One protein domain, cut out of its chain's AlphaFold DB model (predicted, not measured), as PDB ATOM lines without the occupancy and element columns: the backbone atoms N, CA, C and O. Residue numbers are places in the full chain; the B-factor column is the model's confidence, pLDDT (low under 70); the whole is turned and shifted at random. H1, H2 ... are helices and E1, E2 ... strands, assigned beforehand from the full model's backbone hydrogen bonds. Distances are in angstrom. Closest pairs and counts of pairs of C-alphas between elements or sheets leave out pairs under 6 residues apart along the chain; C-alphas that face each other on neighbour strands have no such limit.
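This is residues 51 to 72 and 89 to 153 of the 162 residues of an uncharacterized protein of Folsomia candida (UniProt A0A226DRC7). A wall of four parallel strands, in the order E1 E2 E3 E4, is grazed by the long helix H2, while the short helix H1 lies away from it. The 87 printed residues run H1 E1 E2 H2 E3 E4, class mixed. The whole is compact, with a radius of gyration of the C-alphas of 12.7 A and spans of 33 by 30 by 20 A.

The strands are E1, residues 64 to 68, E2, 96 to 100, E3, 128 to 132, and E4, 147 to 151, ending at C-alpha (-9.680, 30.823, 39.241). H2, residues 106 to 122, is 24.2 A long. H1, residues 51 to 58, begins at C-alpha (1.894, 47.806, 19.668).

N 65 and O 96 are 2.9 A apart, N 99 and O 130 2.8 A, N 149 and O 129 2.8 A, each within hydrogen-bond range. H2 only grazes the sheet; the closest C-alphas of E2 and H2, Ile 99 and Thr 116, are 7.7 A apart. E2, H2 and E3 form a strand-helix-strand unit, parallel neighbours with a helix between, its crossover right-handed. H1 is not on the sheet and is apart from H2. Every O i to N i+4 pair is within hydrogen-bond range in H1, 11 of 13 in H2.

Residues 73 to 88 are not printed; C-alphas 72 and 89 are 27.5 A apart. The link E3 to E4 is long. Residues 51 to 60, 70 to 72, 104 to 109 and 153 have pLDDT under 70.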
ATOM      1  N   PRO A  51       2.602  48.167  18.438       44.59
ATOM      2  CA  PRO A  51       1.894  47.806  19.668       44.59
ATOM      3  C   PRO A  51       2.873  47.263  20.722       44.59
ATOM      4  O   PRO A  51       2.777  47.537  21.919       44.59
ATOM      5  N   LYS A  52       3.940  46.605  20.249       41.75
ATOM      6  CA  LYS A  52       5.110  46.216  21.044       41.75
ATOM      7  C   LYS A  52       5.816  47.419  21.662       41.75
ATOM      8  O   LYS A  52       6.346  47.292  22.755       41.75
ATOM      9  N   LEU A  53       5.861  48.557  20.973       34.50
ATOM     10  CA  LEU A  53       6.526  49.763  21.460       34.50
ATOM     11  C   LEU A  53       5.682  50.437  22.548       34.50
ATOM     12  O   LEU A  53       6.246  50.862  23.543       34.50
ATOM     13  N   VAL A  54       4.349  50.439  22.431       45.19
ATOM     14  CA  VAL A  54       3.446  50.992  23.460       45.19
ATOM     15  C   VAL A  54       3.508  50.169  24.751       45.19
ATOM     16  O   VAL A  54       3.744  50.724  25.821       45.19
ATOM     17  N   LEU A  55       3.441  48.837  24.666       49.09
ATOM     18  CA  LEU A  55       3.605  47.978  25.849       49.09
ATOM     19  C   LEU A  55       5.015  48.070  26.473       49.09
ATOM     20  O   LEU A  55       5.137  47.919  27.687       49.09
ATOM     21  N   LYS A  56       6.069  48.322  25.671       41.62
ATOM     22  CA  LYS A  56       7.440  48.594  26.161       41.62
ATOM     23  C   LYS A  56       7.559  49.956  26.845       41.62
ATOM     24  O   LYS A  56       8.233  50.057  27.863       41.62
ATOM     25  N   LEU A  57       6.959  50.993  26.262       41.09
ATOM     26  CA  LEU A  57       7.106  52.381  26.702       41.09
ATOM     27  C   LEU A  57       6.255  52.699  27.930       41.09
ATOM     28  O   LEU A  57       6.659  53.525  28.741       41.09
ATOM     29  N   CYS A  58       5.094  52.060  28.081       53.38
ATOM     30  CA  CYS A  58       4.151  52.455  29.119       53.38
ATOM     31  C   CYS A  58       4.485  51.902  30.512       53.38
ATOM     32  O   CYS A  58       4.124  52.555  31.488       53.38
ATOM     33  N   CYS A  59       5.146  50.738  30.656       63.62
ATOM     34  CA  CYS A  59       5.350  50.136  31.990       63.62
ATOM     35  C   CYS A  59       6.609  49.233  32.129       63.62
ATOM     36  O   CYS A  59       6.472  48.022  32.330       63.62
ATOM     37  N   PRO A  60       7.847  49.765  32.090       64.69
ATOM     38  CA  PRO A  60       9.074  48.962  32.272       64.69
ATOM     39  C   PRO A  60       9.209  48.329  33.674       64.69
ATOM     40  O   PRO A  60       9.862  47.300  33.848       64.69
ATOM     41  N   ASN A  61       8.551  48.919  34.674       75.12
ATOM     42  CA  ASN A  61       8.559  48.463  36.069       75.12
ATOM     43  C   ASN A  61       7.274  47.718  36.459       75.12
ATOM     44  O   ASN A  61       6.974  47.591  37.647       75.12
ATOM     45  N   LEU A  62       6.491  47.256  35.476       80.75
ATOM     46  CA  LEU A  62       5.245  46.547  35.743       80.75
ATOM     47  C   LEU A  62       5.525  45.245  36.493       80.75
ATOM     48  O   LEU A  62       6.208  44.370  35.967       80.75
ATOM     49  N   LYS A  63       4.960  45.128  37.696       87.81
ATOM     50  CA  LYS A  63       5.036  43.917  38.519       87.81
ATOM     51  C   LYS A  63       3.844  42.998  38.297       87.81
ATOM     52  O   LYS A  63       4.030  41.792  38.190       87.81
ATOM     53  N   ASN A  64       2.655  43.579  38.142       87.38
ATOM     54  CA  ASN A  64       1.409  42.833  38.022       87.38
ATOM     55  C   ASN A  64       0.677  43.261  36.748       87.38
ATOM     56  O   ASN A  64       0.444  44.454  36.530       87.38
ATOM     57  N   LEU A  65       0.307  42.297  35.910       84.94
ATOM     58  CA  LEU A  65      -0.466  42.527  34.695       84.94
ATOM     59  C   LEU A  65      -1.785  41.773  34.792       84.94
ATOM     60  O   LEU A  65      -1.776  40.553  34.901       84.94
ATOM     61  N   ARG A  66      -2.906  42.489  34.687       84.56
ATOM     62  CA  ARG A  66      -4.236  41.887  34.572       84.56
ATOM     63  C   ARG A  66      -4.804  42.155  33.184       84.56
ATOM     64  O   ARG A  66      -4.907  43.310  32.771       84.56
ATOM     65  N   ILE A  67      -5.155  41.093  32.472       82.31
ATOM     66  CA  ILE A  67      -5.780  41.124  31.152       82.31
ATOM     67  C   ILE A  67      -7.194  40.602  31.319       82.31
ATOM     68  O   ILE A  67      -7.383  39.460  31.714       82.31
ATOM     69  N   MET A  68      -8.170  41.444  31.000       76.38
ATOM     70  CA  MET A  68      -9.576  41.075  30.982       76.38
ATOM     71  C   MET A  68     -10.054  41.142  29.534       76.38
ATOM     72  O   MET A  68     -10.100  42.220  28.941       76.38
ATOM     73  N   GLU A  69     -10.356  39.989  28.947       70.00
ATOM     74  CA  GLU A  69     -10.962  39.901  27.624       70.00
ATOM     75  C   GLU A  69     -12.482  40.085  27.745       70.00
ATOM     76  O   GLU A  69     -13.181  39.284  28.373       70.00
ATOM     77  N   TRP A  70     -12.997  41.143  27.117       55.31
ATOM     78  CA  TRP A  70     -14.431  41.402  27.015       55.31
ATOM     79  C   TRP A  70     -14.966  40.809  25.708       55.31
ATOM     80  O   TRP A  70     -14.315  40.882  24.663       55.31
ATOM     81  N   THR A  71     -16.143  40.181  25.761       49.28
ATOM     82  CA  THR A  71     -16.824  39.630  24.582       49.28
ATOM     83  C   THR A  71     -17.132  40.721  23.574       49.28
ATOM     84  O   THR A  71     -17.794  41.698  23.908       49.28
ATOM     85  N   LEU A  72     -16.712  40.502  22.332       46.75
ATOM     86  CA  LEU A  72     -17.201  41.267  21.189       46.75
ATOM     87  C   LEU A  72     -18.400  40.550  20.634       46.75
ATOM     88  O   LEU A  72     -18.392  39.315  20.541       46.75
ATOM     89  N   PRO A  89       8.879  42.055  23.984       78.94
ATOM     90  CA  PRO A  89       9.991  42.489  24.840       78.94
ATOM     91  C   PRO A  89      10.108  41.656  26.107       78.94
ATOM     92  O   PRO A  89       9.088  41.318  26.694       78.94
ATOM     93  N   VAL A  90      11.333  41.478  26.600       84.75
ATOM     94  CA  VAL A  90      11.554  40.971  27.957       84.75
ATOM     95  C   VAL A  90      10.967  41.948  28.984       84.75
ATOM     96  O   VAL A  90      11.162  43.160  28.885       84.75
ATOM     97  N   ARG A  91      10.250  41.409  29.969       86.69
ATOM     98  CA  ARG A  91       9.605  42.103  31.088       86.69
ATOM     99  C   ARG A  91      10.252  41.625  32.392       86.69
ATOM    100  O   ARG A  91       9.706  40.747  33.057       86.69
ATOM    101  N   PRO A  92      11.428  42.158  32.756       87.06
ATOM    102  CA  PRO A  92      12.237  41.606  33.843       87.06
ATOM    103  C   PRO A  92      11.580  41.731  35.222       87.06
ATOM    104  O   PRO A  92      11.954  41.003  36.128       87.06
ATOM    105  N   ASN A  93      10.603  42.627  35.376       89.44
ATOM    106  CA  ASN A  93       9.969  42.926  36.659       89.44
ATOM    107  C   ASN A  93       8.576  42.311  36.827       89.44
ATOM    108  O   ASN A  93       8.011  42.427  37.912       89.44
ATOM    109  N   LEU A  94       8.016  41.685  35.785       89.81
ATOM    110  CA  LEU A  94       6.670  41.126  35.852       89.81
ATOM    111  C   LEU A  94       6.696  39.846  36.692       89.81
ATOM    112  O   LEU A  94       7.297  38.857  36.284       89.81
ATOM    113  N   VAL A  95       6.045  39.887  37.852       94.50
ATOM    114  CA  VAL A  95       5.974  38.791  38.828       94.50
ATOM    115  C   VAL A  95       4.617  38.093  38.821       94.50
ATOM    116  O   VAL A  95       4.552  36.905  39.135       94.50
ATOM    117  N   GLU A  96       3.558  38.792  38.413       93.88
ATOM    118  CA  GLU A  96       2.193  38.273  38.402       93.88
ATOM    119  C   GLU A  96       1.480  38.584  37.083       93.88
ATOM    120  O   GLU A  96       1.497  39.720  36.594       93.88
ATOM    121  N   LEU A  97       0.829  37.566  36.522       91.69
ATOM    122  CA  LEU A  97      -0.032  37.668  35.353       91.69
ATOM    123  C   LEU A  97      -1.414  37.116  35.695       91.69
ATOM    124  O   LEU A  97      -1.547  35.950  36.046       91.69
ATOM    125  N   HIS A  98      -2.448  37.929  35.538       91.88
ATOM    126  CA  HIS A  98      -3.835  37.541  35.753       91.88
ATOM    127  C   HIS A  98      -4.600  37.663  34.445       91.88
ATOM    128  O   HIS A  98      -4.700  38.743  33.871       91.88
ATOM    129  N   ILE A  99      -5.111  36.545  33.957       87.75
ATOM    130  CA  ILE A  99      -5.950  36.464  32.775       87.75
ATOM    131  C   ILE A  99      -7.382  36.234  33.226       87.75
ATOM    132  O   ILE A  99      -7.657  35.358  34.042       87.75
ATOM    133  N   GLU A 100      -8.293  37.006  32.660       85.25
ATOM    134  CA  GLU A 100      -9.726  36.867  32.832       85.25
ATOM    135  C   GLU A 100     -10.369  36.947  31.451       85.25
ATOM    136  O   GLU A 100      -9.959  37.729  30.593       85.25
ATOM    137  N   THR A 101     -11.388  36.137  31.226       80.12
ATOM    138  CA  THR A 101     -12.242  36.238  30.045       80.12
ATOM    139  C   THR A 101     -13.685  36.040  30.493       80.12
ATOM    140  O   THR A 101     -13.966  35.838  31.674       80.12
ATOM    141  N   SER A 102     -14.619  36.181  29.571       76.06
ATOM    142  CA  SER A 102     -16.016  35.753  29.730       76.06
ATOM    143  C   SER A 102     -16.385  34.696  28.683       76.06
ATOM    144  O   SER A 102     -17.472  34.116  28.718       76.06
ATOM    145  N   LYS A 103     -15.473  34.408  27.744       72.94
ATOM    146  CA  LYS A 103     -15.699  33.472  26.648       72.94
ATOM    147  C   LYS A 103     -15.501  32.040  27.133       72.94
ATOM    148  O   LYS A 103     -14.398  31.635  27.472       72.94
ATOM    149  N   ARG A 104     -16.577  31.252  27.087       69.44
ATOM    150  CA  ARG A 104     -16.544  29.801  27.346       69.44
ATOM    151  C   ARG A 104     -16.225  28.962  26.103       69.44
ATOM    152  O   ARG A 104     -15.981  27.772  26.223       69.44
ATOM    153  N   ARG A 105     -16.290  29.553  24.901       66.88
ATOM    154  CA  ARG A 105     -16.100  28.846  23.621       66.88
ATOM    155  C   ARG A 105     -14.682  29.038  23.077       66.88
ATOM    156  O   ARG A 105     -14.126  30.133  23.160       66.88
ATOM    157  N   ASN A 106     -14.155  27.987  22.450       62.88
ATOM    158  CA  ASN A 106     -12.759  27.873  22.016       62.88
ATOM    159  C   ASN A 106     -12.280  28.955  21.032       62.88
ATOM    160  O   ASN A 106     -11.113  29.334  21.072       62.88
ATOM    161  N   GLU A 107     -13.151  29.498  20.179       58.72
ATOM    162  CA  GLU A 107     -12.730  30.381  19.077       58.72
ATOM    163  C   GLU A 107     -12.094  31.710  19.523       58.72
ATOM    164  O   GLU A 107     -11.225  32.228  18.830       58.72
ATOM    165  N   GLY A 108     -12.469  32.264  20.684       62.72
ATOM    166  CA  GLY A 108     -11.791  33.448  21.245       62.72
ATOM    167  C   GLY A 108     -10.611  33.101  22.154       62.72
ATOM    168  O   GLY A 108      -9.665  33.870  22.303       62.72
ATOM    169  N   VAL A 109     -10.648  31.898  22.718       69.44
ATOM    170  CA  VAL A 109      -9.673  31.412  23.688       69.44
ATOM    171  C   VAL A 109      -8.304  31.184  23.046       69.44
ATOM    172  O   VAL A 109      -7.297  31.445  23.693       69.44
ATOM    173  N   VAL A 110      -8.234  30.733  21.787       74.75
ATOM    174  CA  VAL A 110      -6.952  30.426  21.116       74.75
ATOM    175  C   VAL A 110      -5.991  31.618  21.165       74.75
ATOM    176  O   VAL A 110      -4.866  31.477  21.638       74.75
ATOM    177  N   ARG A 111      -6.454  32.812  20.782       74.69
ATOM    178  CA  ARG A 111      -5.623  34.027  20.788       74.69
ATOM    179  C   ARG A 111      -5.219  34.441  22.193       74.69
ATOM    180  O   ARG A 111      -4.080  34.843  22.422       74.69
ATOM    181  N   LEU A 112      -6.140  34.318  23.148       79.31
ATOM    182  CA  LEU A 112      -5.843  34.597  24.546       79.31
ATOM    183  C   LEU A 112      -4.763  33.645  25.076       79.31
ATOM    184  O   LEU A 112      -3.857  34.091  25.778       79.31
ATOM    185  N   ARG A 113      -4.802  32.361  24.694       83.81
ATOM    186  CA  ARG A 113      -3.768  31.368  25.028       83.81
ATOM    187  C   ARG A 113      -2.423  31.728  24.413       83.81
ATOM    188  O   ARG A 113      -1.429  31.762  25.135       83.81
ATOM    189  N   GLU A 114      -2.388  32.067  23.128       82.75
ATOM    190  CA  GLU A 114      -1.163  32.496  22.437       82.75
ATOM    191  C   GLU A 114      -0.547  33.741  23.086       82.75
ATOM    192  O   GLU A 114       0.644  33.760  23.410       82.75
ATOM    193  N   LEU A 115      -1.364  34.765  23.351       83.56
ATOM    194  CA  LEU A 115      -0.929  35.979  24.038       83.56
ATOM    195  C   LEU A 115      -0.407  35.666  25.443       83.56
ATOM    196  O   LEU A 115       0.650  36.163  25.836       83.56
ATOM    197  N   THR A 116      -1.117  34.820  26.187       88.00
ATOM    198  CA  THR A 116      -0.700  34.385  27.527       88.00
ATOM    199  C   THR A 116       0.654  33.684  27.462       88.00
ATOM    200  O   THR A 116       1.560  34.033  28.218       88.00
ATOM    201  N   GLN A 117       0.851  32.773  26.506       91.06
ATOM    202  CA  GLN A 117       2.121  32.075  26.319       91.06
ATOM    203  C   GLN A 117       3.265  33.035  25.973       91.06
ATOM    204  O   GLN A 117       4.379  32.897  26.488       91.06
ATOM    205  N   LEU A 118       3.010  34.032  25.124       87.38
ATOM    206  CA  LEU A 118       3.993  35.064  24.799       87.38
ATOM    207  C   LEU A 118       4.364  35.903  26.024       87.38
ATOM    208  O   LEU A 118       5.540  36.221  26.207       87.38
ATOM    209  N   LEU A 119       3.391  36.244  26.871       88.12
ATOM    210  CA  LEU A 119       3.624  37.006  28.097       88.12
ATOM    211  C   LEU A 119       4.446  36.211  29.105       88.12
ATOM    212  O   LEU A 119       5.439  36.741  29.604       88.12
ATOM    213  N   VAL A 120       4.104  34.938  29.316       92.25
ATOM    214  CA  VAL A 120       4.877  34.008  30.152       92.25
ATOM    215  C   VAL A 120       6.319  33.905  29.658       92.25
ATOM    216  O   VAL A 120       7.254  34.096  30.430       92.25
ATOM    217  N   ASN A 121       6.518  33.704  28.353       91.38
ATOM    218  CA  ASN A 121       7.856  33.615  27.762       91.38
ATOM    219  C   ASN A 121       8.661  34.914  27.889       91.38
ATOM    220  O   ASN A 121       9.891  34.887  27.875       91.38
ATOM    221  N   SER A 122       7.976  36.053  27.977       89.44
ATOM    222  CA  SER A 122       8.608  37.365  28.067       89.44
ATOM    223  C   SER A 122       9.005  37.770  29.488       89.44
ATOM    224  O   SER A 122       9.779  38.711  29.643       89.44
ATOM    225  N   ALA A 123       8.499  37.092  30.520       92.25
ATOM    226  CA  ALA A 123       8.610  37.512  31.915       92.25
ATOM    227  C   ALA A 123       9.475  36.535  32.737       92.25
ATOM    228  O   ALA A 123       8.949  35.618  33.363       92.25
ATOM    229  N   PRO A 124      10.811  36.705  32.772       93.38
ATOM    230  CA  PRO A 124      11.705  35.774  33.467       93.38
ATOM    231  C   PRO A 124      11.538  35.775  34.994       93.38
ATOM    232  O   PRO A 124      11.890  34.795  35.640       93.38
ATOM    233  N   ALA A 125      11.011  36.858  35.573       94.12
ATOM    234  CA  ALA A 125      10.749  36.968  37.008       94.12
ATOM    235  C   ALA A 125       9.326  36.548  37.403       94.12
ATOM    236  O   ALA A 125       8.946  36.737  38.562       94.12
ATOM    237  N   LEU A 126       8.541  36.007  36.466       95.75
ATOM    238  CA  LEU A 126       7.165  35.607  36.720       95.75
ATOM    239  C   LEU A 126       7.132  34.523  37.800       95.75
ATOM    240  O   LEU A 126       7.937  33.593  37.795       95.75
ATOM    241  N   ARG A 127       6.209  34.659  38.748       96.75
ATOM    242  CA  ARG A 127       6.022  33.725  39.869       96.75
ATOM    243  C   ARG A 127       4.601  33.208  39.954       96.75
ATOM    244  O   ARG A 127       4.396  32.119  40.477       96.75
ATOM    245  N   LEU A 128       3.640  33.978  39.456       96.38
ATOM    246  CA  LEU A 128       2.229  33.653  39.550       96.38
ATOM    247  C   LEU A 128       1.526  33.924  38.222       96.38
ATOM    248  O   LEU A 128       1.643  35.009  37.653       96.38
ATOM    249  N   VAL A 129       0.781  32.928  37.753       95.31
ATOM    250  CA  VAL A 129      -0.154  33.054  36.639       95.31
ATOM    251  C   VAL A 129      -1.531  32.623  37.121       95.31
ATOM    252  O   VAL A 129      -1.703  31.499  37.580       95.31
ATOM    253  N   ILE A 130      -2.511  33.510  37.017       93.94
ATOM    254  CA  ILE A 130      -3.911  33.232  37.324       93.94
ATOM    255  C   ILE A 130      -4.659  33.167  35.998       93.94
ATOM    256  O   ILE A 130      -4.603  34.115  35.218       93.94
ATOM    257  N   VAL A 131      -5.334  32.054  35.733       92.06
ATOM    258  CA  VAL A 131      -6.139  31.842  34.522       92.06
ATOM    259  C   VAL A 131      -7.551  31.390  34.895       92.06
ATOM    260  O   VAL A 131      -7.723  30.791  35.960       92.06
ATOM    261  N   PRO A 132      -8.566  31.635  34.052       89.00
ATOM    262  CA  PRO A 132      -9.901  31.092  34.277       89.00
ATOM    263  C   PRO A 132      -9.878  29.558  34.240       89.00
ATOM    264  O   PRO A 132      -9.168  28.950  33.439       89.00
ATOM    265  N   ASP A 133     -10.653  28.932  35.123       87.44
ATOM    266  CA  ASP A 133     -10.747  27.475  35.256       87.44
ATOM    267  C   ASP A 133     -11.478  26.799  34.091       87.44
ATOM    268  O   ASP A 133     -11.079  25.721  33.661       87.44
ATOM    269  N   TYR A 134     -12.499  27.463  33.546       80.81
ATOM    270  CA  TYR A 134     -13.332  26.974  32.446       80.81
ATOM    271  C   TYR A 134     -12.669  27.093  31.064       80.81
ATOM    272  O   TYR A 134     -13.293  26.779  30.052       80.81
ATOM    273  N   VAL A 135     -11.430  27.586  31.004       77.69
ATOM    274  CA  VAL A 135     -10.651  27.692  29.773       77.69
ATOM    275  C   VAL A 135      -9.476  26.728  29.838       77.69
ATOM    276  O   VAL A 135      -8.630  26.785  30.736       77.69
ATOM    277  N   GLU A 136      -9.383  25.855  28.845       78.81
ATOM    278  CA  GLU A 136      -8.286  24.901  28.735       78.81
ATOM    279  C   GLU A 136      -6.987  25.602  28.319       78.81
ATOM    280  O   GLU A 136      -6.701  25.800  27.141       78.81
ATOM    281  N   PHE A 137      -6.176  25.978  29.308       80.06
ATOM    282  CA  PHE A 137      -4.772  26.377  29.151       80.06
ATOM    283  C   PHE A 137      -3.823  25.161  29.188       80.06
ATOM    284  O   PHE A 137      -2.777  25.219  29.829       80.06
ATOM    285  N   GLU A 138      -4.197  24.036  28.570       77.31
ATOM    286  CA  GLU A 138      -3.396  22.795  28.600       77.31
ATOM    287  C   GLU A 138      -2.009  22.976  27.973       77.31
ATOM    288  O   GLU A 138      -1.012  22.495  28.506       77.31
ATOM    289  N   ASP A 139      -1.930  23.780  26.913       82.12
ATOM    290  CA  ASP A 139      -0.682  24.072  26.207       82.12
ATOM    291  C   ASP A 139       0.183  25.145  26.885       82.12
ATOM    292  O   ASP A 139       1.215  25.545  26.332       82.12
ATOM    293  N   LEU A 140      -0.223  25.660  28.053       87.44
ATOM    294  CA  LEU A 140       0.512  26.726  28.727       87.44
ATOM    295  C   LEU A 140       1.820  26.188  29.319       87.44
ATOM    296  O   LEU A 140       1.876  25.623  30.411       87.44
ATOM    297  N   LYS A 141       2.911  26.438  28.603       91.94
ATOM    298  CA  LYS A 141       4.270  26.074  28.997       91.94
ATOM    299  C   LYS A 141       4.832  27.151  29.914       91.94
ATOM    300  O   LYS A 141       5.325  28.183  29.450       91.94
ATOM    301  N   VAL A 142       4.773  26.897  31.216       91.50
ATOM    302  CA  VAL A 142       5.467  27.691  32.237       91.50
ATOM    303  C   VAL A 142       6.863  27.124  32.502       91.50
ATOM    304  O   VAL A 142       7.091  25.922  32.395       91.50
ATOM    305  N   LYS A 143       7.826  27.996  32.816       86.19
ATOM    306  CA  LYS A 143       9.210  27.610  33.132       86.19
ATOM    307  C   LYS A 143       9.516  27.895  34.598       86.19
ATOM    308  O   LYS A 143       9.090  28.920  35.119       86.19
ATOM    309  N   GLY A 144      10.322  27.041  35.226       88.69
ATOM    310  CA  GLY A 144      10.788  27.242  36.600       88.69
ATOM    311  C   GLY A 144       9.671  27.135  37.643       88.69
ATOM    312  O   GLY A 144       8.724  26.376  37.472       88.69
ATOM    313  N   ASN A 145       9.782  27.914  38.721       90.56
ATOM    314  CA  ASN A 145       8.901  27.844  39.896       90.56
ATOM    315  C   ASN A 145       7.639  28.722  39.774       90.56
ATOM    316  O   ASN A 145       7.180  29.299  40.761       90.56
ATOM    317  N   VAL A 146       7.096  28.876  38.565       95.62
ATOM    318  CA  VAL A 146       5.875  29.662  38.335       95.62
ATOM    319  C   VAL A 146       4.667  28.874  38.841       95.62
ATOM    320  O   VAL A 146       4.359  27.796  38.336       95.62
ATOM    321  N   LYS A 147       3.941  29.430  39.812       96.06
ATOM    322  CA  LYS A 147       2.669  28.884  40.284       96.06
ATOM    323  C   LYS A 147       1.555  29.257  39.309       96.06
ATOM    324  O   LYS A 147       1.375  30.434  39.005       96.06
ATOM    325  N   VAL A 148       0.776  28.272  38.871       94.06
ATOM    326  CA  VAL A 148      -0.440  28.498  38.079       94.06
ATOM    327  C   VAL A 148      -1.658  28.263  38.965       94.06
ATOM    328  O   VAL A 148      -1.782  27.208  39.586       94.06
ATOM    329  N   ILE A 149      -2.550  29.249  39.048       94.44
ATOM    330  CA  ILE A 149      -3.820  29.159  39.770       94.44
ATOM    331  C   ILE A 149      -4.954  29.217  38.754       94.44
ATOM    332  O   ILE A 149      -5.015  30.124  37.925       94.44
ATOM    333  N   ARG A 150      -5.868  28.253  38.847       91.25
ATOM    334  CA  ARG A 150      -7.123  28.262  38.096       91.25
ATOM    335  C   ARG A 150      -8.189  28.916  38.957       91.25
ATOM    336  O   ARG A 150      -8.516  28.414  40.031       91.25
ATOM    337  N   GLN A 151      -8.667  30.071  38.524       86.56
ATOM    338  CA  GLN A 151      -9.680  30.823  39.241       86.56
ATOM    339  C   GLN A 151     -11.066  30.361  38.802       86.56
ATOM    340  O   GLN A 151     -11.450  30.548  37.648       86.56
ATOM    341  N   VAL A 152     -11.806  29.793  39.755       79.56
ATOM    342  CA  VAL A 152     -13.214  29.429  39.588       79.56
ATOM    343  C   VAL A 152     -14.058  30.689  39.683       79.56
ATOM    344  O   VAL A 152     -14.135  31.315  40.743       79.56
ATOM    345  N   TYR A 153     -14.714  31.060  38.588       68.31
ATOM    346  CA  TYR A 153     -15.744  32.090  38.643       68.31
ATOM    347  C   TYR A 153     -17.071  31.450  39.038       68.31
ATOM    348  O   TYR A 153     -17.718  30.779  38.233       68.31
TER     349      TYR A 153